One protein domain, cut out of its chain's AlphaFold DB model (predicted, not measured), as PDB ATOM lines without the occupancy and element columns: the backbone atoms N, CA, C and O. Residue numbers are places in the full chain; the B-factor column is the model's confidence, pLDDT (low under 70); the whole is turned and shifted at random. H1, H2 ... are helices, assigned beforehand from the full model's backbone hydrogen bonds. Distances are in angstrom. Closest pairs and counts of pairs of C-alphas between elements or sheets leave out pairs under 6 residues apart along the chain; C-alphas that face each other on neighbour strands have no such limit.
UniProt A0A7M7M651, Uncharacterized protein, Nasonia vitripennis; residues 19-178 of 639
ATOM      1  N   THR A  19     139.733 151.596 185.482       39.50
ATOM      2  CA  THR A  19     138.526 152.091 186.163       39.50
ATOM      3  C   THR A  19     137.268 151.721 185.367       39.50
ATOM      4  O   THR A  19     136.480 152.568 184.968       39.50
ATOM      5  N   PHE A  20     137.054 150.430 185.111       46.75
ATOM      6  CA  PHE A  20     135.828 149.914 184.515       46.75
ATOM      7  C   PHE A  20     134.915 149.415 185.637       46.75
ATOM      8  O   PHE A  20     134.870 148.220 185.932       46.75
ATOM      9  N   SER A  21     134.187 150.319 186.299       37.34
ATOM     10  CA  SER A  21     133.114 149.900 187.206       37.34
ATOM     11  C   SER A  21     131.941 149.355 186.380       37.34
ATOM     12  O   SER A  21     131.061 150.075 185.917       37.34
ATOM     13  N   TYR A  22     131.949 148.046 186.144       36.88
ATOM     14  CA  TYR A  22     130.842 147.345 185.500       36.88
ATOM     15  C   TYR A  22     129.769 147.003 186.543       36.88
ATOM     16  O   TYR A  22     129.934 146.063 187.324       36.88
ATOM     17  N   ASP A  23     128.665 147.753 186.572       34.09
ATOM     18  CA  ASP A  23     127.499 147.419 187.398       34.09
ATOM     19  C   ASP A  23     126.654 146.332 186.706       34.09
ATOM     20  O   ASP A  23     126.054 146.544 185.652       34.09
ATOM     21  N   ARG A  24     126.620 145.132 187.300       34.47
ATOM     22  CA  ARG A  24     125.965 143.927 186.753       34.47
ATOM     23  C   ARG A  24     124.432 143.951 186.813       34.47
ATOM     24  O   ARG A  24     123.806 142.998 186.356       34.47
ATOM     25  N   THR A  25     123.809 144.973 187.396       31.14
ATOM     26  CA  THR A  25     122.385 144.908 187.773       31.14
ATOM     27  C   THR A  25     121.390 145.353 186.693       31.14
ATOM     28  O   THR A  25     120.182 145.231 186.904       31.14
ATOM     29  N   ARG A  26     121.835 145.849 185.528       34.22
ATOM     30  CA  ARG A  26     120.941 146.466 184.526       34.22
ATOM     31  C   ARG A  26     121.255 145.999 183.096       34.22
ATOM     32  O   ARG A  26     122.276 146.343 182.517       34.22
ATOM     33  N   GLY A  27     120.368 145.188 182.518       32.81
ATOM     34  CA  GLY A  27     120.550 144.526 181.218       32.81
ATOM     35  C   GLY A  27     120.229 145.371 179.975       32.81
ATOM     36  O   GLY A  27     119.256 145.078 179.286       32.81
ATOM     37  N   SER A  28     121.054 146.370 179.648       33.47
ATOM     38  CA  SER A  28     121.072 147.017 178.318       33.47
ATOM     39  C   SER A  28     122.437 147.652 178.032       33.47
ATOM     40  O   SER A  28     122.878 148.409 178.882       33.47
ATOM     41  N   ASP A  29     123.068 147.377 176.880       37.12
ATOM     42  CA  ASP A  29     124.290 148.007 176.318       37.12
ATOM     43  C   ASP A  29     124.937 149.109 177.193       37.12
ATOM     44  O   ASP A  29     124.695 150.304 177.016       37.12
ATOM     45  N   TYR A  30     125.735 148.695 178.183       41.16
ATOM     46  CA  TYR A  30     126.332 149.577 179.191       41.16
ATOM     47  C   TYR A  30     127.699 150.098 178.716       41.16
ATOM     48  O   TYR A  30     128.658 149.333 178.630       41.16
ATOM     49  N   TYR A  31     127.801 151.406 178.445       49.06
ATOM     50  CA  TYR A  31     129.068 152.083 178.136       49.06
ATOM     51  C   TYR A  31     129.725 152.591 179.435       49.06
ATOM     52  O   TYR A  31     129.147 153.449 180.109       49.06
ATOM     53  N   PRO A  32     130.915 152.095 179.813       41.88
ATOM     54  CA  PRO A  32     131.487 152.279 181.153       41.88
ATOM     55  C   PRO A  32     131.878 153.725 181.492       41.88
ATOM     56  O   PRO A  32     131.965 154.069 182.665       41.88
ATOM     57  N   PHE A  33     132.072 154.597 180.500       49.59
ATOM     58  CA  PHE A  33     132.602 155.944 180.730       49.59
ATOM     59  C   PHE A  33     131.542 157.041 180.904       49.59
ATOM     60  O   PHE A  33     131.885 158.190 181.170       49.59
ATOM     61  N   ARG A  34     130.248 156.725 180.749       42.12
ATOM     62  CA  ARG A  34     129.178 157.744 180.739       42.12
ATOM     63  C   ARG A  34     128.648 158.110 182.134       42.12
ATOM     64  O   ARG A  34     127.845 159.031 182.244       42.12
ATOM     65  N   TYR A  35     129.077 157.405 183.185       43.16
ATOM     66  CA  TYR A  35     128.518 157.545 184.539       43.16
ATOM     67  C   TYR A  35     129.552 157.810 185.642       43.16
ATOM     68  O   TYR A  35     129.186 157.804 186.819       43.16
ATOM     69  N   THR A  36     130.822 158.076 185.312       50.62
ATOM     70  CA  THR A  36     131.738 158.633 186.315       50.62
ATOM     71  C   THR A  36     131.304 160.067 186.614       50.62
ATOM     72  O   THR A  36     131.147 160.889 185.715       50.62
ATOM     73  N   THR A  37     131.055 160.373 187.887       50.75
ATOM     74  CA  THR A  37     130.681 161.730 188.326       50.75
ATOM     75  C   THR A  37     131.854 162.708 188.273       50.75
ATOM     76  O   THR A  37     131.644 163.915 188.352       50.75
ATOM     77  N   LEU A  38     133.074 162.188 188.139       65.81
ATOM     78  CA  LEU A  38     134.322 162.931 188.024       65.81
ATOM     79  C   LEU A  38     134.940 162.681 186.646       65.81
ATOM     80  O   LEU A  38     134.900 161.552 186.145       65.81
ATOM     81  N   ASP A  39     135.494 163.741 186.052       74.94
ATOM     82  CA  ASP A  39     136.309 163.657 184.842       74.94
ATOM     83  C   ASP A  39     137.539 162.769 185.158       74.94
ATOM     84  O   ASP A  39     138.358 163.149 185.999       74.94
ATOM     85  N   PRO A  40     137.686 161.583 184.529       76.62
ATOM     86  CA  PRO A  40     138.788 160.663 184.825       76.62
ATOM     87  C   PRO A  40     140.161 161.242 184.476       76.62
ATOM     88  O   PRO A  40     141.178 160.761 184.963       76.62
ATOM     89  N   TYR A  41     140.205 162.259 183.625       81.19
ATOM     90  CA  TYR A  41     141.435 162.930 183.259       81.19
ATOM     91  C   TYR A  41     141.881 163.981 184.291       81.19
ATOM     92  O   TYR A  41     142.990 164.511 184.183       81.19
ATOM     93  N   ASP A  42     141.015 164.339 185.246       81.88
ATOM     94  CA  ASP A  42     141.336 165.304 186.297       81.88
ATOM     95  C   ASP A  42     141.960 164.679 187.545       81.88
ATOM     96  O   ASP A  42     142.429 165.420 188.412       81.88
ATOM     97  N   ASP A  43     142.018 163.352 187.606       83.56
ATOM     98  CA  ASP A  43     142.651 162.597 188.679       83.56
ATOM     99  C   ASP A  43     144.151 162.944 188.812       83.56
ATOM    100  O   ASP A  43     144.892 163.013 187.826       83.56
ATOM    101  N   GLU A  44     144.597 163.202 190.043       84.25
ATOM    102  CA  GLU A  44     145.967 163.649 190.330       84.25
ATOM    103  C   GLU A  44     147.014 162.579 190.011       84.25
ATOM    104  O   GLU A  44     148.099 162.908 189.522       84.25
ATOM    105  N   ASP A  45     146.696 161.296 190.215       80.56
ATOM    106  CA  ASP A  45     147.604 160.213 189.846       80.56
ATOM    107  C   ASP A  45     147.683 160.102 188.321       80.56
ATOM    108  O   ASP A  45     148.780 159.981 187.768       80.56
ATOM    109  N   VAL A  46     146.552 160.226 187.613       84.56
ATOM    110  CA  VAL A  46     146.539 160.267 186.139       84.56
ATOM    111  C   VAL A  46     147.414 161.407 185.617       84.56
ATOM    112  O   VAL A  46     148.285 161.160 184.785       84.56
ATOM    113  N   LYS A  47     147.261 162.628 186.145       88.19
ATOM    114  CA  LYS A  47     148.083 163.796 185.772       88.19
ATOM    115  C   LYS A  47     149.563 163.587 186.068       88.19
ATOM    116  O   LYS A  47     150.414 163.910 185.238       88.19
ATOM    117  N   ARG A  48     149.885 163.046 187.246       86.12
ATOM    118  CA  ARG A  48     151.265 162.773 187.657       86.12
ATOM    119  C   ARG A  48     151.933 161.783 186.709       86.12
ATOM    120  O   ARG A  48     153.049 162.039 186.258       86.12
ATOM    121  N   TYR A  49     151.271 160.668 186.416       86.06
ATOM    122  CA  TYR A  49     151.837 159.623 185.569       86.06
ATOM    123  C   TYR A  49     151.854 160.000 184.083       86.06
ATOM    124  O   TYR A  49     152.834 159.681 183.415       86.06
ATOM    125  N   ASP A  50     150.857 160.742 183.587       89.81
ATOM    126  CA  ASP A  50     150.905 161.345 182.248       89.81
ATOM    127  C   ASP A  50     152.114 162.280 182.124       89.81
ATOM    128  O   ASP A  50     152.890 162.173 181.183       89.81
ATOM    129  N   GLY A  51     152.354 163.127 183.131       90.38
ATOM    130  CA  GLY A  51     153.509 164.022 183.151       90.38
ATOM    131  C   GLY A  51     154.860 163.298 183.178       90.38
ATOM    132  O   GLY A  51     155.812 163.769 182.552       90.38
ATOM    133  N   LEU A  52     154.965 162.163 183.882       88.00
ATOM    134  CA  LEU A  52     156.175 161.327 183.881       88.00
ATOM    135  C   LEU A  52     156.405 160.681 182.513       88.00
ATOM    136  O   LEU A  52     157.492 160.811 181.952       88.00
ATOM    137  N   LEU A  53     155.374 160.050 181.943       86.88
ATOM    138  CA  LEU A  53     155.463 159.417 180.629       86.88
ATOM    139  C   LEU A  53     155.778 160.442 179.531       86.88
ATOM    140  O   LEU A  53     156.657 160.210 178.706       86.88
ATOM    141  N   HIS A  54     155.120 161.600 179.551       90.19
ATOM    142  CA  HIS A  54     155.340 162.667 178.582       90.19
ATOM    143  C   HIS A  54     156.786 163.191 178.615       90.19
ATOM    144  O   HIS A  54     157.389 163.397 177.563       90.19
ATOM    145  N   LYS A  55     157.374 163.370 179.808       88.06
ATOM    146  CA  LYS A  55     158.784 163.775 179.954       88.06
ATOM    147  C   LYS A  55     159.747 162.715 179.428       88.06
ATOM    148  O   LYS A  55     160.657 163.071 178.683       88.06
ATOM    149  N   ALA A  56     159.520 161.450 179.776       83.75
ATOM    150  CA  ALA A  56     160.344 160.343 179.301       83.75
ATOM    151  C   ALA A  56     160.305 160.246 177.766       83.75
ATOM    152  O   ALA A  56     161.348 160.194 177.122       83.75
ATOM    153  N   LEU A  57     159.113 160.346 177.163       83.25
ATOM    154  CA  LEU A  57     158.944 160.372 175.707       83.25
ATOM    155  C   LEU A  57     159.680 161.552 175.053       83.25
ATOM    156  O   LEU A  57     160.373 161.362 174.058       83.25
ATOM    157  N   LEU A  58     159.577 162.766 175.612       84.12
ATOM    158  CA  LEU A  58     160.308 163.932 175.098       84.12
ATOM    159  C   LEU A  58     161.828 163.761 175.173       84.12
ATOM    160  O   LEU A  58     162.529 164.281 174.308       84.12
ATOM    161  N   GLN A  59     162.339 163.087 176.203       80.56
ATOM    162  CA  GLN A  59     163.767 162.823 176.333       80.56
ATOM    163  C   GLN A  59     164.240 161.825 175.273       80.56
ATOM    164  O   GLN A  59     165.193 162.134 174.564       80.56
ATOM    165  N   ILE A  60     163.510 160.725 175.065       74.75
ATOM    166  CA  ILE A  60     163.808 159.751 173.999       74.75
ATOM    167  C   ILE A  60     163.791 160.425 172.626       74.75
ATOM    168  O   ILE A  60     164.749 160.318 171.866       74.75
ATOM    169  N   PHE A  61     162.752 161.212 172.322       73.44
ATOM    170  CA  PHE A  61     162.684 161.922 171.042       73.44
ATOM    171  C   PHE A  61     163.774 162.990 170.867       73.44
ATOM    172  O   PHE A  61     164.007 163.416 169.743       73.44
ATOM    173  N   ARG A  62     164.434 163.456 171.936       73.19
ATOM    174  CA  ARG A  62     165.579 164.380 171.844       73.19
ATOM    175  C   ARG A  62     166.913 163.651 171.706       73.19
ATOM    176  O   ARG A  62     167.770 164.130 170.972       73.19
ATOM    177  N   GLU A  63     167.095 162.550 172.429       65.12
ATOM    178  CA  GLU A  63     168.340 161.773 172.448       65.12
ATOM    179  C   GLU A  63     168.546 160.994 171.139       65.12
ATOM    180  O   GLU A  63     169.656 160.988 170.609       65.12
ATOM    181  N   ASP A  64     167.471 160.458 170.552       55.34
ATOM    182  CA  ASP A  64     167.524 159.645 169.328       55.34
ATOM    183  C   ASP A  64     167.241 160.429 168.024       55.34
ATOM    184  O   ASP A  64     167.168 159.832 166.951       55.34
ATOM    185  N   CYS A  65     167.073 161.761 168.058       54.16
ATOM    186  CA  CYS A  65     166.831 162.579 166.849       54.16
ATOM    187  C   CYS A  65     167.615 163.912 166.825       54.16
ATOM    188  O   CYS A  65     167.025 164.982 166.998       54.16
ATOM    189  N   PRO A  66     168.930 163.907 166.526       49.22
ATOM    190  CA  PRO A  66     169.691 165.146 166.344       49.22
ATOM    191  C   PRO A  66     169.436 165.826 164.985       49.22
ATOM    192  O   PRO A  66     169.657 167.029 164.852       49.22
ATOM    193  N   SER A  67     168.977 165.088 163.962       48.84
ATOM    194  CA  SER A  67     168.690 165.648 162.633       48.84
ATOM    195  C   SER A  67     167.849 164.723 161.735       48.84
ATOM    196  O   SER A  67     168.253 163.602 161.437       48.84
ATOM    197  N   SER A  68     166.766 165.286 161.190       42.94
ATOM    198  CA  SER A  68     165.839 164.776 160.159       42.94
ATOM    199  C   SER A  68     164.557 164.071 160.641       42.94
ATOM    200  O   SER A  68     164.569 163.144 161.445       42.94
ATOM    201  N   ASP A  69     163.447 164.545 160.069       47.44
ATOM    202  CA  ASP A  69     162.009 164.280 160.279       47.44
ATOM    203  C   ASP A  69     161.539 162.803 160.177       47.44
ATOM    204  O   ASP A  69     160.344 162.525 160.053       47.44
ATOM    205  N   GLY A  70     162.452 161.827 160.175       49.56
ATOM    206  CA  GLY A  70     162.165 160.438 159.795       49.56
ATOM    207  C   GLY A  70     162.386 159.364 160.864       49.56
ATOM    208  O   GLY A  70     161.831 158.276 160.720       49.56
ATOM    209  N   GLU A  71     163.168 159.619 161.920       46.56
ATOM    210  CA  GLU A  71     163.611 158.565 162.859       46.56
ATOM    211  C   GLU A  71     162.746 158.404 164.117       46.56
ATOM    212  O   GLU A  71     162.528 157.269 164.537       46.56
ATOM    213  N   GLY A  72     162.116 159.468 164.629       49.22
ATOM    214  CA  GLY A  72     161.092 159.348 165.683       49.22
ATOM    215  C   GLY A  72     159.907 158.468 165.253       49.22
ATOM    216  O   GLY A  72     159.370 157.696 166.047       49.22
ATOM    217  N   LYS A  73     159.593 158.483 163.948       47.72
ATOM    218  CA  LYS A  73     158.680 157.532 163.299       47.72
ATOM    219  C   LYS A  73     159.195 156.093 163.347       47.72
ATOM    220  O   LYS A  73     158.393 155.193 163.522       47.72
ATOM    221  N   ARG A  74     160.499 155.822 163.211       49.44
ATOM    222  CA  ARG A  74     161.023 154.439 163.233       49.44
ATOM    223  C   ARG A  74     160.900 153.789 164.612       49.44
ATOM    224  O   ARG A  74     160.522 152.627 164.670       49.44
ATOM    225  N   LEU A  75     161.149 154.533 165.693       53.84
ATOM    226  CA  LEU A  75     160.997 154.036 167.071       53.84
ATOM    227  C   LEU A  75     159.545 153.664 167.418       53.84
ATOM    228  O   LEU A  75     159.319 152.737 168.190       53.84
ATOM    229  N   LEU A  76     158.560 154.369 166.846       53.88
ATOM    230  CA  LEU A  76     157.132 154.142 167.110       53.88
ATOM    231  C   LEU A  76     156.424 153.258 166.066       53.88
ATOM    232  O   LEU A  76     155.469 152.572 166.419       53.88
ATOM    233  N   CYS A  77     156.857 153.269 164.800       43.31
ATOM    234  CA  CYS A  77     156.254 152.511 163.692       43.31
ATOM    235  C   CYS A  77     156.883 151.122 163.467       43.31
ATOM    236  O   CYS A  77     156.479 150.430 162.530       43.31
ATOM    237  N   ALA A  78     157.888 150.710 164.248       44.22
ATOM    238  CA  ALA A  78     158.532 149.410 164.070       44.22
ATOM    239  C   ALA A  78     157.548 148.269 164.387       44.22
ATOM    240  O   ALA A  78     157.200 148.011 165.537       44.22
ATOM    241  N   ALA A  79     157.106 147.571 163.341       38.97
ATOM    242  CA  ALA A  79     156.157 146.460 163.385       38.97
ATOM    243  C   ALA A  79     156.723 145.154 163.996       38.97
ATOM    244  O   ALA A  79     156.128 144.091 163.830       38.97
ATOM    245  N   GLU A  80     157.856 145.208 164.704       52.59
ATOM    246  CA  GLU A  80     158.460 144.061 165.384       52.59
ATOM    247  C   GLU A  80     158.327 144.200 166.906       52.59
ATOM    248  O   GLU A  80     158.683 145.224 167.490       52.59
ATOM    249  N   HIS A  81     157.857 143.137 167.569       55.84
ATOM    250  CA  HIS A  81     157.747 143.069 169.033       55.84
ATOM    251  C   HIS A  81     159.064 143.443 169.743       55.84
ATOM    252  O   HIS A  81     159.050 144.109 170.774       55.84
ATOM    253  N   THR A  82     160.203 143.099 169.141       55.28
ATOM    254  CA  THR A  82     161.548 143.291 169.694       55.28
ATOM    255  C   THR A  82     162.002 144.743 169.822       55.28
ATOM    256  O   THR A  82     162.781 145.036 170.725       55.28
ATOM    257  N   ASP A  83     161.556 145.657 168.956       56.47
ATOM    258  CA  ASP A  83     161.967 147.070 169.022       56.47
ATOM    259  C   ASP A  83     161.043 147.892 169.934       56.47
ATOM    260  O   ASP A  83     161.499 148.798 170.632       56.47
ATOM    261  N   ARG A  84     159.760 147.514 170.022       60.59
ATOM    262  CA  ARG A  84     158.815 148.068 171.002       60.59
ATOM    263  C   ARG A  84     159.206 147.719 172.434       60.59
ATOM    264  O   ARG A  84     159.144 148.590 173.300       60.59
ATOM    265  N   ASP A  85     159.619 146.479 172.682       64.00
ATOM    266  CA  ASP A  85     160.082 146.065 174.008       64.00
ATOM    267  C   ASP A  85     161.338 146.846 174.413       64.00
ATOM    268  O   ASP A  85     161.400 147.349 175.532       64.00
ATOM    269  N   ARG A  86     162.268 147.095 173.477       66.31
ATOM    270  CA  ARG A  86     163.417 147.988 173.715       66.31
ATOM    271  C   ARG A  86     163.002 149.431 174.007       66.31
ATOM    272  O   ARG A  86     163.584 150.053 174.890       66.31
ATOM    273  N   ALA A  87     162.004 149.972 173.306       65.62
ATOM    274  CA  ALA A  87     161.498 151.321 173.574       65.62
ATOM    275  C   ALA A  87     160.852 151.425 174.968       65.62
ATOM    276  O   ALA A  87     161.066 152.405 175.681       65.62
ATOM    277  N   ILE A  88     160.099 150.402 175.389       70.44
ATOM    278  CA  ILE A  88     159.521 150.320 176.738       70.44
ATOM    279  C   ILE A  88     160.626 150.170 177.791       70.44
ATOM    280  O   ILE A  88     160.589 150.860 178.807       70.44
ATOM    281  N   GLU A  89     161.629 149.325 177.552       72.44
ATOM    282  CA  GLU A  89     162.796 149.193 178.431       72.44
ATOM    283  C   GLU A  89     163.549 150.523 178.574       72.44
ATOM    284  O   GLU A  89     163.850 150.927 179.695       72.44
ATOM    285  N   GLY A  90     163.787 151.241 177.471       71.00
ATOM    286  CA  GLY A  90     164.393 152.576 177.481       71.00
ATOM    287  C   GLY A  90     163.569 153.595 178.277       71.00
ATOM    288  O   GLY A  90     164.115 154.320 179.107       71.00
ATOM    289  N   LEU A  91     162.240 153.595 178.114       75.12
ATOM    290  CA  LEU A  91     161.328 154.433 178.907       75.12
ATOM    291  C   LEU A  91     161.416 154.133 180.410       75.12
ATOM    292  O   LEU A  91     161.479 155.057 181.221       75.12
ATOM    293  N   VAL A  92     161.431 152.850 180.790       73.56
ATOM    294  CA  VAL A  92     161.536 152.422 182.196       73.56
ATOM    295  C   VAL A  92     162.916 152.746 182.779       73.56
ATOM    296  O   VAL A  92     163.013 153.046 183.968       73.56
ATOM    297  N   GLN A  93     163.982 152.724 181.973       76.12
ATOM    298  CA  GLN A  93     165.323 153.127 182.415       76.12
ATOM    299  C   GLN A  93     165.415 154.625 182.720       76.12
ATOM    300  O   GLN A  93     166.025 154.995 183.722       76.12
ATOM    301  N   LEU A  94     164.808 155.473 181.885       73.44
ATOM    302  CA  LEU A  94     164.785 156.924 182.099       73.44
ATOM    303  C   LEU A  94     163.956 157.312 183.327       73.44
ATOM    304  O   LEU A  94     164.364 158.174 184.101       73.44
ATOM    305  N   GLU A  95     162.814 156.653 183.530       76.62
ATOM    306  CA  GLU A  95     161.911 156.911 184.652       76.62
ATOM    307  C   GLU A  95     161.462 155.588 185.302       76.62
ATOM    308  O   GLU A  95     160.419 155.032 184.937       76.62
ATOM    309  N   PRO A  96     162.189 155.085 186.323       73.06
ATOM    310  CA  PRO A  96     161.905 153.793 186.963       73.06
ATOM    311  C   PRO A  96     160.479 153.654 187.511       73.06
ATOM    312  O   PRO A  96     159.944 152.547 187.589       73.06
ATOM    313  N   GLY A  97     159.830 154.773 187.855       70.44
ATOM    314  CA  GLY A  97     158.433 154.802 188.296       70.44
ATOM    315  C   GLY A  97     157.426 154.335 187.236       70.44
ATOM    316  O   GLY A  97     156.324 153.924 187.592       70.44
ATOM    317  N   LEU A  98     157.792 154.341 185.947       71.69
ATOM    318  CA  LEU A  98     156.962 153.805 184.863       71.69
ATOM    319  C   LEU A  98     156.962 152.268 184.826       71.69
ATOM    320  O   LEU A  98     156.022 151.678 184.292       71.69
ATOM    321  N   GLY A  99     157.948 151.601 185.436       69.56
ATOM    322  CA  GLY A  99     158.037 150.134 185.463       69.56
ATOM    323  C   GLY A  99     156.855 149.449 186.159       69.56
ATOM    324  O   GLY A  99     156.492 148.328 185.807       69.56
ATOM    325  N   GLU A 100     156.190 150.134 187.096       67.25
ATOM    326  CA  GLU A 100     154.954 149.644 187.727       67.25
ATOM    327  C   GLU A 100     153.729 149.742 186.798       67.25
ATOM    328  O   GLU A 100     152.761 148.999 186.973       67.25
ATOM    329  N   ILE A 101     153.772 150.635 185.802       64.12
ATOM    330  CA  ILE A 101     152.683 150.901 184.846       64.12
ATOM    331  C   ILE A 101     152.809 150.017 183.605       64.12
ATOM    332  O   ILE A 101     151.796 149.549 183.083       64.12
ATOM    333  N   PHE A 102     154.041 149.739 183.168       68.06
ATOM    334  CA  PHE A 102     154.356 148.911 182.001       68.06
ATOM    335  C   PHE A 102     155.021 147.565 182.371       68.06
ATOM    336  O   PHE A 102     156.041 147.211 181.784       68.06
ATOM    337  N   PRO A 103     154.485 146.761 183.316       56.28
ATOM    338  CA  PRO A 103     155.204 145.593 183.825       56.28
ATOM    339  C   PRO A 103     155.322 144.443 182.808       56.28
ATOM    340  O   PRO A 103     156.127 143.539 183.023       56.28
ATOM    341  N   LYS A 104     154.500 144.434 181.744       55.06
ATOM    342  CA  LYS A 104     154.520 143.457 180.636       55.06
ATOM    343  C   LYS A 104     154.038 144.125 179.344       55.06
ATOM    344  O   LYS A 104     152.830 144.244 179.128       55.06
ATOM    345  N   GLY A 105     154.980 144.596 178.529       53.09
ATOM    346  CA  GLY A 105     154.761 145.372 177.302       53.09
ATOM    347  C   GLY A 105     154.063 144.630 176.157       53.09
ATOM    348  O   GLY A 105     153.743 145.248 175.148       53.09
ATOM    349  N   ASP A 106     153.755 143.343 176.312       54.97
ATOM    350  CA  ASP A 106     153.474 142.429 175.199       54.97
ATOM    351  C   ASP A 106     152.111 142.630 174.502       54.97
ATOM    352  O   ASP A 106     151.894 142.078 173.426       54.97
ATOM    353  N   LYS A 107     151.157 143.385 175.082       66.81
ATOM    354  CA  LYS A 107     149.752 143.391 174.596       66.81
ATOM    355  C   LYS A 107     149.238 144.669 173.929       66.81
ATOM    356  O   LYS A 107     148.429 144.551 173.021       66.81
ATOM    357  N   PHE A 108     149.697 145.859 174.322       74.19
ATOM    358  CA  PHE A 108     149.198 147.144 173.793       74.19
ATOM    359  C   PHE A 108     150.323 148.099 173.436       74.19
ATOM    360  O   PHE A 108     151.269 148.227 174.212       74.19
ATOM    361  N   SER A 109     150.222 148.793 172.301       79.62
ATOM    362  CA  SER A 109     151.178 149.859 172.000       79.62
ATOM    363  C   SER A 109     151.150 150.960 173.051       79.62
ATOM    364  O   SER A 109     150.183 151.120 173.803       79.62
ATOM    365  N   LEU A 110     152.207 151.771 173.060       81.94
ATOM    366  CA  LEU A 110     152.293 152.951 173.915       81.94
ATOM    367  C   LEU A 110     151.086 153.880 173.734       81.94
ATOM    368  O   LEU A 110     150.611 154.447 174.715       81.94
ATOM    369  N   LEU A 111     150.550 153.989 172.513       86.88
ATOM    370  CA  LEU A 111     149.379 154.815 172.242       86.88
ATOM    371  C   LEU A 111     148.107 154.218 172.859       86.88
ATOM    372  O   LEU A 111     147.374 154.933 173.543       86.88
ATOM    373  N   TRP A 112     147.871 152.911 172.701       84.81
ATOM    374  CA  TRP A 112     146.757 152.229 173.368       84.81
ATOM    375  C   TRP A 112     146.837 152.353 174.890       84.81
ATOM    376  O   TRP A 112     145.822 152.613 175.536       84.81
ATOM    377  N   ILE A 113     148.033 152.216 175.468       81.38
ATOM    378  CA  ILE A 113     148.227 152.362 176.913       81.38
ATOM    379  C   ILE A 113     147.940 153.797 177.347       81.38
ATOM    380  O   ILE A 113     147.166 153.996 178.282       81.38
ATOM    381  N   ALA A 114     148.494 154.796 176.655       87.00
ATOM    382  CA  ALA A 114     148.252 156.199 176.972       87.00
ATOM    383  C   ALA A 114     146.751 156.537 176.935       87.00
ATOM    384  O   ALA A 114     146.233 157.154 177.865       87.00
ATOM    385  N   VAL A 115     146.023 156.062 175.919       87.81
ATOM    386  CA  VAL A 115     144.578 156.301 175.791       87.81
ATOM    387  C   VAL A 115     143.775 155.572 176.872       87.81
ATOM    388  O   VAL A 115     142.945 156.198 177.531       87.81
ATOM    389  N   LEU A 116     144.025 154.277 177.103       81.56
ATOM    390  CA  LEU A 116     143.317 153.486 178.123       81.56
ATOM    391  C   LEU A 116     143.545 154.009 179.546       81.56
ATOM    392  O   LEU A 116     142.701 153.812 180.419       81.56
ATOM    393  N   ARG A 117     144.686 154.663 179.781       80.69
ATOM    394  CA  ARG A 117     145.077 155.248 181.068       80.69
ATOM    395  C   ARG A 117     144.738 156.734 181.190       80.69
ATOM    396  O   ARG A 117     145.044 157.320 182.223       80.69
ATOM    397  N   CYS A 118     144.091 157.323 180.182       86.56
ATOM    398  CA  CYS A 118     143.708 158.737 180.155       86.56
ATOM    399  C   CYS A 118     144.900 159.722 180.180       86.56
ATOM    400  O   CYS A 118     144.761 160.857 180.631       86.56
ATOM    401  N   TYR A 119     146.066 159.317 179.668       89.75
ATOM    402  CA  TYR A 119     147.275 160.142 179.570       89.75
ATOM    403  C   TYR A 119     147.207 161.067 178.348       89.75
ATOM    404  O   TYR A 119     147.679 160.735 177.258       89.75
ATOM    405  N   ARG A 120     146.562 162.224 178.533       92.00
ATOM    406  CA  ARG A 120     146.252 163.214 177.490       92.00
ATOM    407  C   ARG A 120     147.502 163.688 176.745       92.00
ATOM    408  O   ARG A 120     147.544 163.656 175.516       92.00
ATOM    409  N   GLN A 121     148.508 164.140 177.488       92.88
ATOM    410  CA  GLN A 121     149.703 164.791 176.944       92.88
ATOM    411  C   GLN A 121     150.587 163.778 176.223       92.88
ATOM    412  O   GLN A 121     151.131 164.056 175.153       92.88
ATOM    413  N   SER A 122     150.715 162.589 176.804       91.69
ATOM    414  CA  SER A 122     151.463 161.483 176.218       91.69
ATOM    415  C   SER A 122     150.795 160.967 174.945       91.69
ATOM    416  O   SER A 122     151.472 160.812 173.933       91.69
ATOM    417  N   ALA A 123     149.471 160.767 174.948       93.06
ATOM    418  CA  ALA A 123     148.734 160.314 173.767       93.06
ATOM    419  C   ALA A 123     148.851 161.311 172.604       93.06
ATOM    420  O   ALA A 123     149.149 160.916 171.479       93.06
ATOM    421  N   GLU A 124     148.679 162.610 172.870       94.75
ATOM    422  CA  GLU A 124     148.850 163.649 171.851       94.75
ATOM    423  C   GLU A 124     150.271 163.696 171.278       94.75
ATOM    424  O   GLU A 124     150.440 163.847 170.067       94.75
ATOM    425  N   LEU A 125     151.290 163.579 172.135       91.62
ATOM    426  CA  LEU A 125     152.684 163.560 171.700       91.62
ATOM    427  C   LEU A 125     152.957 162.346 170.810       91.62
ATOM    428  O   LEU A 125     153.534 162.502 169.742       91.62
ATOM    429  N   LEU A 126     152.496 161.159 171.210       89.62
ATOM    430  CA  LEU A 126     152.671 159.926 170.441       89.62
ATOM    431  C   LEU A 126     152.055 160.030 169.041       89.62
ATOM    432  O   LEU A 126     152.708 159.658 168.068       89.62
ATOM    433  N   VAL A 127     150.841 160.580 168.917       91.19
ATOM    434  CA  VAL A 127     150.198 160.790 167.607       91.19
ATOM    435  C   VAL A 127     151.007 161.769 166.749       91.19
ATOM    436  O   VAL A 127     151.331 161.454 165.604       91.19
ATOM    437  N   ARG A 128     151.416 162.917 167.311       89.62
ATOM    438  CA  ARG A 128     152.238 163.913 166.596       89.62
ATOM    439  C   ARG A 128     153.602 163.364 166.175       89.62
ATOM    440  O   ARG A 128     154.108 163.747 165.124       89.62
ATOM    441  N   SER A 129     154.160 162.442 166.954       83.25
ATOM    442  CA  SER A 129     155.418 161.748 166.664       83.25
ATOM    443  C   SER A 129     155.271 160.576 165.680       83.25
ATOM    444  O   SER A 129     156.270 159.957 165.321       83.25
ATOM    445  N   GLY A 130     154.057 160.280 165.199       80.81
ATOM    446  CA  GLY A 130     153.813 159.289 164.149       80.81
ATOM    447  C   GLY A 130     153.427 157.890 164.630       80.81
ATOM    448  O   GLY A 130     153.580 156.944 163.863       80.81
ATOM    449  N   ALA A 131     152.927 157.732 165.860       84.75
ATOM    450  CA  ALA A 131     152.313 156.473 166.284       84.75
ATOM    451  C   ALA A 131     151.155 156.066 165.348       84.75
ATOM    452  O   ALA A 131     150.418 156.923 164.854       84.75
ATOM    453  N   ASP A 132     150.982 154.759 165.122       85.88
ATOM    454  CA  ASP A 132     149.904 154.241 164.277       85.88
ATOM    455  C   ASP A 132     148.532 154.439 164.944       85.88
ATOM    456  O   ASP A 132     148.149 153.735 165.877       85.88
ATOM    457  N   VAL A 133     147.770 155.412 164.442       90.94
ATOM    458  CA  VAL A 133     146.418 155.732 164.923       90.94
ATOM    459  C   VAL A 133     145.373 154.669 164.555       90.94
ATOM    460  O   VAL A 133     144.287 154.644 165.142       90.94
ATOM    461  N   ASN A 134     145.695 153.786 163.605       92.56
ATOM    462  CA  ASN A 134     144.808 152.754 163.064       92.56
ATOM    463  C   ASN A 134     145.063 151.367 163.650       92.56
ATOM    464  O   ASN A 134     144.364 150.410 163.293       92.56
ATOM    465  N   GLU A 135     146.019 151.259 164.572       87.44
ATOM    466  CA  GLU A 135     146.333 150.014 165.249       87.44
ATOM    467  C   GLU A 135     145.080 149.425 165.910       87.44
ATOM    468  O   GLU A 135     144.324 150.093 166.629       87.44
ATOM    469  N   ARG A 136     144.863 148.133 165.667       88.25
ATOM    470  CA  ARG A 136     143.754 147.375 166.241       88.25
ATOM    471  C   ARG A 136     144.094 146.977 167.673       88.25
ATOM    472  O   ARG A 136     145.232 146.636 167.968       88.25
ATOM    473  N   CYS A 137     143.091 146.952 168.546       84.00
ATOM    474  CA  CYS A 137     143.255 146.560 169.946       84.00
ATOM    475  C   CYS A 137     143.933 145.184 170.100       84.00
ATOM    476  O   CYS A 137     144.648 144.956 171.074       84.00
ATOM    477  N   GLY A 138     143.690 144.250 169.169       77.56
ATOM    478  CA  GLY A 138     144.401 142.967 169.064       77.56
ATOM    479  C   GLY A 138     144.110 141.962 170.186       77.56
ATOM    480  O   GLY A 138     144.421 140.783 170.059       77.56
ATOM    481  N   THR A 139     143.486 142.399 171.282       72.44
ATOM    482  CA  THR A 139     143.089 141.548 172.406       72.44
ATOM    483  C   THR A 139     141.727 141.973 172.948       72.44
ATOM    484  O   THR A 139     141.418 143.164 173.041       72.44
ATOM    485  N   LYS A 140     140.909 141.001 173.355       70.69
ATOM    486  CA  LYS A 140     139.649 141.271 174.046       70.69
ATOM    487  C   LYS A 140     139.896 141.570 175.530       70.69
ATOM    488  O   LYS A 140     140.023 140.654 176.341       70.69
ATOM    489  N   LEU A 141     139.939 142.851 175.895       65.69
ATOM    490  CA  LEU A 141     140.088 143.306 177.291       65.69
ATOM    491  C   LEU A 141     138.780 143.293 178.082       65.69
ATOM    492  O   LEU A 141     138.779 143.021 179.280       65.69
ATOM    493  N   ALA A 142     137.675 143.655 177.431       65.38
ATOM    494  CA  ALA A 142     136.400 143.905 178.088       65.38
ATOM    495  C   ALA A 142     135.229 143.623 177.133       65.38
ATOM    496  O   ALA A 142     135.428 143.598 175.920       65.38
ATOM    497  N   PRO A 143     133.992 143.441 177.637       62.72
ATOM    498  CA  PRO A 143     132.829 143.168 176.787       62.72
ATOM    499  C   PRO A 143     132.582 144.216 175.689       62.72
ATOM    500  O   PRO A 143     132.045 143.871 174.644       62.72
ATOM    501  N   PHE A 144     132.989 145.465 175.922       67.19
ATOM    502  CA  PHE A 144     132.810 146.603 175.014       67.19
ATOM    503  C   PHE A 144     134.049 146.922 174.157       67.19
ATOM    504  O   PHE A 144     133.972 147.810 173.314       67.19
ATOM    505  N   LEU A 145     135.183 146.238 174.368       74.88
ATOM    506  CA  LEU A 145     136.412 146.438 173.593       74.88
ATOM    507  C   LEU A 145     136.729 145.167 172.798       74.88
ATOM    508  O   LEU A 145     137.270 144.201 173.344       74.88
ATOM    509  N   SER A 146     136.340 145.152 171.521       81.94
ATOM    510  CA  SER A 146     136.640 144.050 170.606       81.94
ATOM    511  C   SER A 146     138.045 144.178 170.013       81.94
ATOM    512  O   SER A 146     138.615 145.263 169.923       81.94
ATOM    513  N   GLU A 147     138.610 143.048 169.592       85.31
ATOM    514  CA  GLU A 147     139.971 142.968 169.039       85.31
ATOM    515  C   GLU A 147     140.141 143.820 167.777       85.31
ATOM    516  O   GLU A 147     141.224 144.342 167.521       85.31
ATOM    517  N   ALA A 148     139.055 144.002 167.023       89.50
ATOM    518  CA  ALA A 148     139.022 144.767 165.787       89.50
ATOM    519  C   ALA A 148     138.838 146.281 166.000       89.50
ATOM    520  O   ALA A 148     138.832 147.027 165.027       89.50
ATOM    521  N   MET A 149     138.682 146.779 167.227       90.75
ATOM    522  CA  MET A 149     138.487 148.218 167.450       90.75
ATOM    523  C   MET A 149     139.783 148.998 167.244       90.75
ATOM    524  O   MET A 149     140.857 148.523 167.602       90.75
ATOM    525  N   THR A 150     139.663 150.212 166.710       93.44
ATOM    526  CA  THR A 150     140.746 151.211 166.681       93.44
ATOM    527  C   THR A 150     140.631 152.156 167.878       93.44
ATOM    528  O   THR A 150     139.605 152.190 168.566       93.44
ATOM    529  N   ILE A 151     141.652 152.984 168.102       92.12
ATOM    530  CA  ILE A 151     141.631 154.021 169.145       92.12
ATOM    531  C   ILE A 151     140.449 154.977 168.963       92.12
ATOM    532  O   ILE A 151     139.806 155.354 169.941       92.12
ATOM    533  N   LEU A 152     140.107 155.321 167.720       94.81
ATOM    534  CA  LEU A 152     138.985 156.213 167.434       94.81
ATOM    535  C   LEU A 152     137.642 155.618 167.898       94.81
ATOM    536  O   LEU A 152     136.824 156.331 168.479       94.81
ATOM    537  N   HIS A 153     137.440 154.303 167.743       92.44
ATOM    538  CA  HIS A 153     136.262 153.625 168.293       92.44
ATOM    539  C   HIS A 153     136.208 153.707 169.824       92.44
ATOM    540  O   HIS A 153     135.130 153.868 170.399       92.44
ATOM    541  N   LEU A 154     137.357 153.577 170.496       89.25
ATOM    542  CA  LEU A 154     137.435 153.688 171.952       89.25
ATOM    543  C   LEU A 154     137.114 155.116 172.409       89.25
ATOM    544  O   LEU A 154     136.252 155.286 173.264       89.25
ATOM    545  N   ILE A 155     137.748 156.137 171.821       90.50
ATOM    546  CA  ILE A 155     137.571 157.550 172.204       90.50
ATOM    547  C   ILE A 155     136.115 158.011 172.070       90.50
ATOM    548  O   ILE A 155     135.620 158.747 172.923       90.50
ATOM    549  N   LEU A 156     135.388 157.540 171.054       89.94
ATOM    550  CA  LEU A 156     133.959 157.842 170.909       89.94
ATOM    551  C   LEU A 156     133.106 157.268 172.048       89.94
ATOM    552  O   LEU A 156     132.037 157.795 172.339       89.94
ATOM    553  N   GLN A 157     133.580 156.214 172.711       83.88
ATOM    554  CA  GLN A 157     132.914 155.586 173.850       83.88
ATOM    555  C   GLN A 157     133.355 156.141 175.204       83.88
ATOM    556  O   GLN A 157     132.700 155.828 176.202       83.88
ATOM    557  N   THR A 158     134.438 156.926 175.266       79.00
ATOM    558  CA  THR A 158     134.955 157.464 176.531       79.00
ATOM    559  C   THR A 158     134.201 158.709 177.011       79.00
ATOM    560  O   THR A 158     133.255 159.181 176.376       79.00
ATOM    561  N   TYR A 159     134.581 159.212 178.191       74.06
ATOM    562  CA  TYR A 159     133.933 160.340 178.859       74.06
ATOM    563  C   TYR A 159     133.943 161.582 177.952       74.06
ATOM    564  O   TYR A 159     135.026 162.025 177.562       74.06
ATOM    565  N   PRO A 160     132.777 162.166 177.613       75.94
ATOM    566  CA  PRO A 160     132.719 163.294 176.696       75.94
ATOM    567  C   PRO A 160     133.425 164.508 177.307       75.94
ATOM    568  O   PRO A 160     132.981 165.068 178.306       75.94
ATOM    569  N   SER A 161     134.527 164.929 176.687       82.94
ATOM    570  CA  SER A 161     135.340 166.060 177.133       82.94
ATOM    571  C   SER A 161     135.793 166.913 175.947       82.94
ATOM    572  O   SER A 161     135.860 166.445 174.808       82.94
ATOM    573  N   ALA A 162     136.162 168.171 176.212       86.44
ATOM    574  CA  ALA A 162     136.765 169.037 175.195       86.44
ATOM    575  C   ALA A 162     138.091 168.461 174.663       86.44
ATOM    576  O   ALA A 162     138.473 168.727 173.522       86.44
ATOM    577  N   TRP A 163     138.782 167.662 175.483       89.94
ATOM    578  CA  TRP A 163     139.977 166.948 175.062       89.94
ATOM    579  C   TRP A 163     139.646 165.867 174.030       89.94
ATOM    580  O   TRP A 163     140.282 165.858 172.985       89.94
ATOM    581  N   ASN A 164     138.613 165.042 174.242       88.94
ATOM    582  CA  ASN A 164     138.209 164.025 173.261       88.94
ATOM    583  C   ASN A 164     137.889 164.645 171.901       88.94
ATOM    584  O   ASN A 164     138.320 164.120 170.884       88.94
ATOM    585  N   GLU A 165     137.168 165.771 171.871       89.69
ATOM    586  CA  GLU A 165     136.851 166.453 170.611       89.69
ATOM    587  C   GLU A 165     138.128 166.892 169.873       89.69
ATOM    588  O   GLU A 165     138.255 166.688 168.665       89.69
ATOM    589  N   ARG A 166     139.104 167.458 170.595       93.38
ATOM    590  CA  ARG A 166     140.406 167.850 170.025       93.38
ATOM    591  C   ARG A 166     141.238 166.643 169.604       93.38
ATOM    592  O   ARG A 166     141.877 166.685 168.561       93.38
ATOM    593  N   PHE A 167     141.217 165.577 170.395       94.81
ATOM    594  CA  PHE A 167     141.972 164.367 170.119       94.81
ATOM    595  C   PHE A 167     141.398 163.619 168.913       94.81
ATOM    596  O   PHE A 167     142.166 163.164 168.080       94.81
ATOM    597  N   ILE A 168     140.071 163.585 168.737       95.81
ATOM    598  CA  ILE A 168     139.437 163.090 167.505       95.81
ATOM    599  C   ILE A 168     139.962 163.870 166.296       95.81
ATOM    600  O   ILE A 168     140.407 163.245 165.342       95.81
ATOM    601  N   ARG A 169     139.989 165.211 166.339       96.19
ATOM    602  CA  ARG A 169     140.549 166.022 165.238       96.19
ATOM    603  C   ARG A 169     142.010 165.675 164.955       96.19
ATOM    604  O   ARG A 169     142.355 165.466 163.801       96.19
ATOM    605  N   LEU A 170     142.829 165.529 165.999       96.69
ATOM    606  CA  LEU A 170     144.231 165.134 165.859       96.69
ATOM    607  C   LEU A 170     144.375 163.745 165.210       96.69
ATOM    608  O   LEU A 170     145.202 163.564 164.323       96.69
ATOM    609  N   LEU A 171     143.557 162.766 165.609       96.75
ATOM    610  CA  LEU A 171     143.552 161.437 164.990       96.75
ATOM    611  C   LEU A 171     143.171 161.516 163.501       96.75
ATOM    612  O   LEU A 171     143.795 160.848 162.679       96.75
ATOM    613  N   LEU A 172     142.189 162.351 163.142       96.56
ATOM    614  CA  LEU A 172     141.777 162.567 161.748       96.56
ATOM    615  C   LEU A 172     142.884 163.232 160.916       96.56
ATOM    616  O   LEU A 172     143.179 162.764 159.819       96.56
ATOM    617  N   GLU A 173     143.542 164.267 161.448       96.12
ATOM    618  CA  GLU A 173     144.691 164.940 160.814       96.12
ATOM    619  C   GLU A 173     145.856 163.975 160.538       96.12
ATOM    620  O   GLU A 173     146.584 164.138 159.560       96.12
ATOM    621  N   HIS A 174     146.001 162.940 161.370       94.50
ATOM    622  CA  HIS A 174     147.016 161.896 161.242       94.50
ATOM    623  C   HIS A 174     146.524 160.621 160.528       94.50
ATOM    624  O   HIS A 174     147.181 159.584 160.597       94.50
ATOM    625  N   GLY A 175     145.410 160.693 159.791       94.25
ATOM    626  CA  GLY A 175     144.985 159.630 158.875       94.25
ATOM    627  C   GLY A 175     144.224 158.477 159.530       94.25
ATOM    628  O   GLY A 175     144.364 157.330 159.101       94.25
ATOM    629  N   ALA A 176     143.427 158.758 160.566       96.06
ATOM    630  CA  ALA A 176     142.529 157.760 161.138       96.06
ATOM    631  C   ALA A 176     141.557 157.187 160.087       96.06
ATOM    632  O   ALA A 176     140.867 157.919 159.377       96.06
ATOM    633  N   ASP A 177     141.480 155.861 160.022       95.19
ATOM    634  CA  ASP A 177     140.625 155.093 159.128       95.19
ATOM    635  C   ASP A 177     139.175 155.131 159.625       95.19
ATOM    636  O   ASP A 177     138.797 154.493 160.612       95.19
ATOM    637  N   LEU A 178     138.349 155.887 158.904       96.00
ATOM    638  CA  LEU A 178     136.918 156.031 159.164       96.00
ATOM    639  C   LEU A 178     136.103 154.794 158.762       96.00
ATOM    640  O   LEU A 178     134.973 154.631 159.227       96.00
TER     641      LEU A 178
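This is residues 19 to 178 of the 639 residues of an uncharacterized protein of Nasonia vitripennis (UniProt A0A7M7M651). A curved row of three helices, H1, H6 and H8, runs roughly one way, with the shorter H5 and H7 packed on its one side, so that two helical hairpins, H5 with H6 and H7 with H8, lie next to each other. At the H1 end, H3 comes in steeply and meets H1 with residues 90 to 94, with the short H2 and H4 at its two ends, while the unnamed residues 19 to 43 make a long loop whose Thr 25 lies at one far end of the outline. The 160 printed residues hold eight named helices, H1 to H8 in chain order, and no named strand; the class is all helix, with 80 residues in named elements. The whole is compact, with a radius of gyration of the C-alphas of 16.0 A, yet elongated, with spans of 54 by 34 by 29 A.

Residues 19 to 43 hold no named element. H1, residues 44 to 63, begins at C-alpha 44 (145.967, 163.649, 190.330) and is 28.7 A long. H2 is residues 72 to 77, H3 is residues 81 to 94, 20.3 A, and H4 is residues 96 to 100. H5 is residues 110 to 116 and H6 residues 120 to 128, 12.4 A. H7 is residues 151 to 157, and H8, residues 162 to 173, 16.9 A, ends at C-alpha 173 (144.691, 164.940, 160.814).

H1 touches H6 with residues 50 to 57 alone, at a shallow tilt of 29 degrees, the same way; their closest C-alphas, of His 54 and Ser 122, are 4.7 A apart. H1 and H3 touch, closest at the C-alphas of Ala 56 and Leu 91, 6.0 A, and are only just about perpendicular at 72 degrees. H2 touches H3, closest at the C-alphas of Leu 75 and Ala 87, 7.1 A. H4 only just touches H1, with 3 pairs of C-alphas within 8 A, and H3 and H4 touch only at the corner. H5 and H6 form a hairpin at a steep tilt of 40 degrees, closest at the C-alphas of Ala 114 and Ala 123, 5.2 A. H6 touches H8 at a shallow tilt of 11 degrees, the same way, closest at the C-alphas of Glu 124 and Phe 167, 7.1 A. H7 and H8 form a hairpin, closest at the C-alphas of Ile 155 and Asn 164, 6.6 A. H5 and H7 only just touch, with 3 pairs within 8 A. H3 is apart from H6, H7 and H8. Every O i to N i+4 pair is within hydrogen-bond range in H1, H3, H5, H6 and H8; the figures are 1 of 2 in H2, 2 of 3 in H7, and 0 of 1 in H4, where 1 of 2 O i to N i+3 pairs is within range.

The two C-alphas farthest apart, of Thr 25 and Ser 67, are 56.6 A apart. The printed part has no cut, and the link from H6 to H7, 22 residues, is long. Mean pLDDT of the printed part is 72.8; residues 19 to 38, 63 to 87, 99 to 107 and 141 to 144 are under 70.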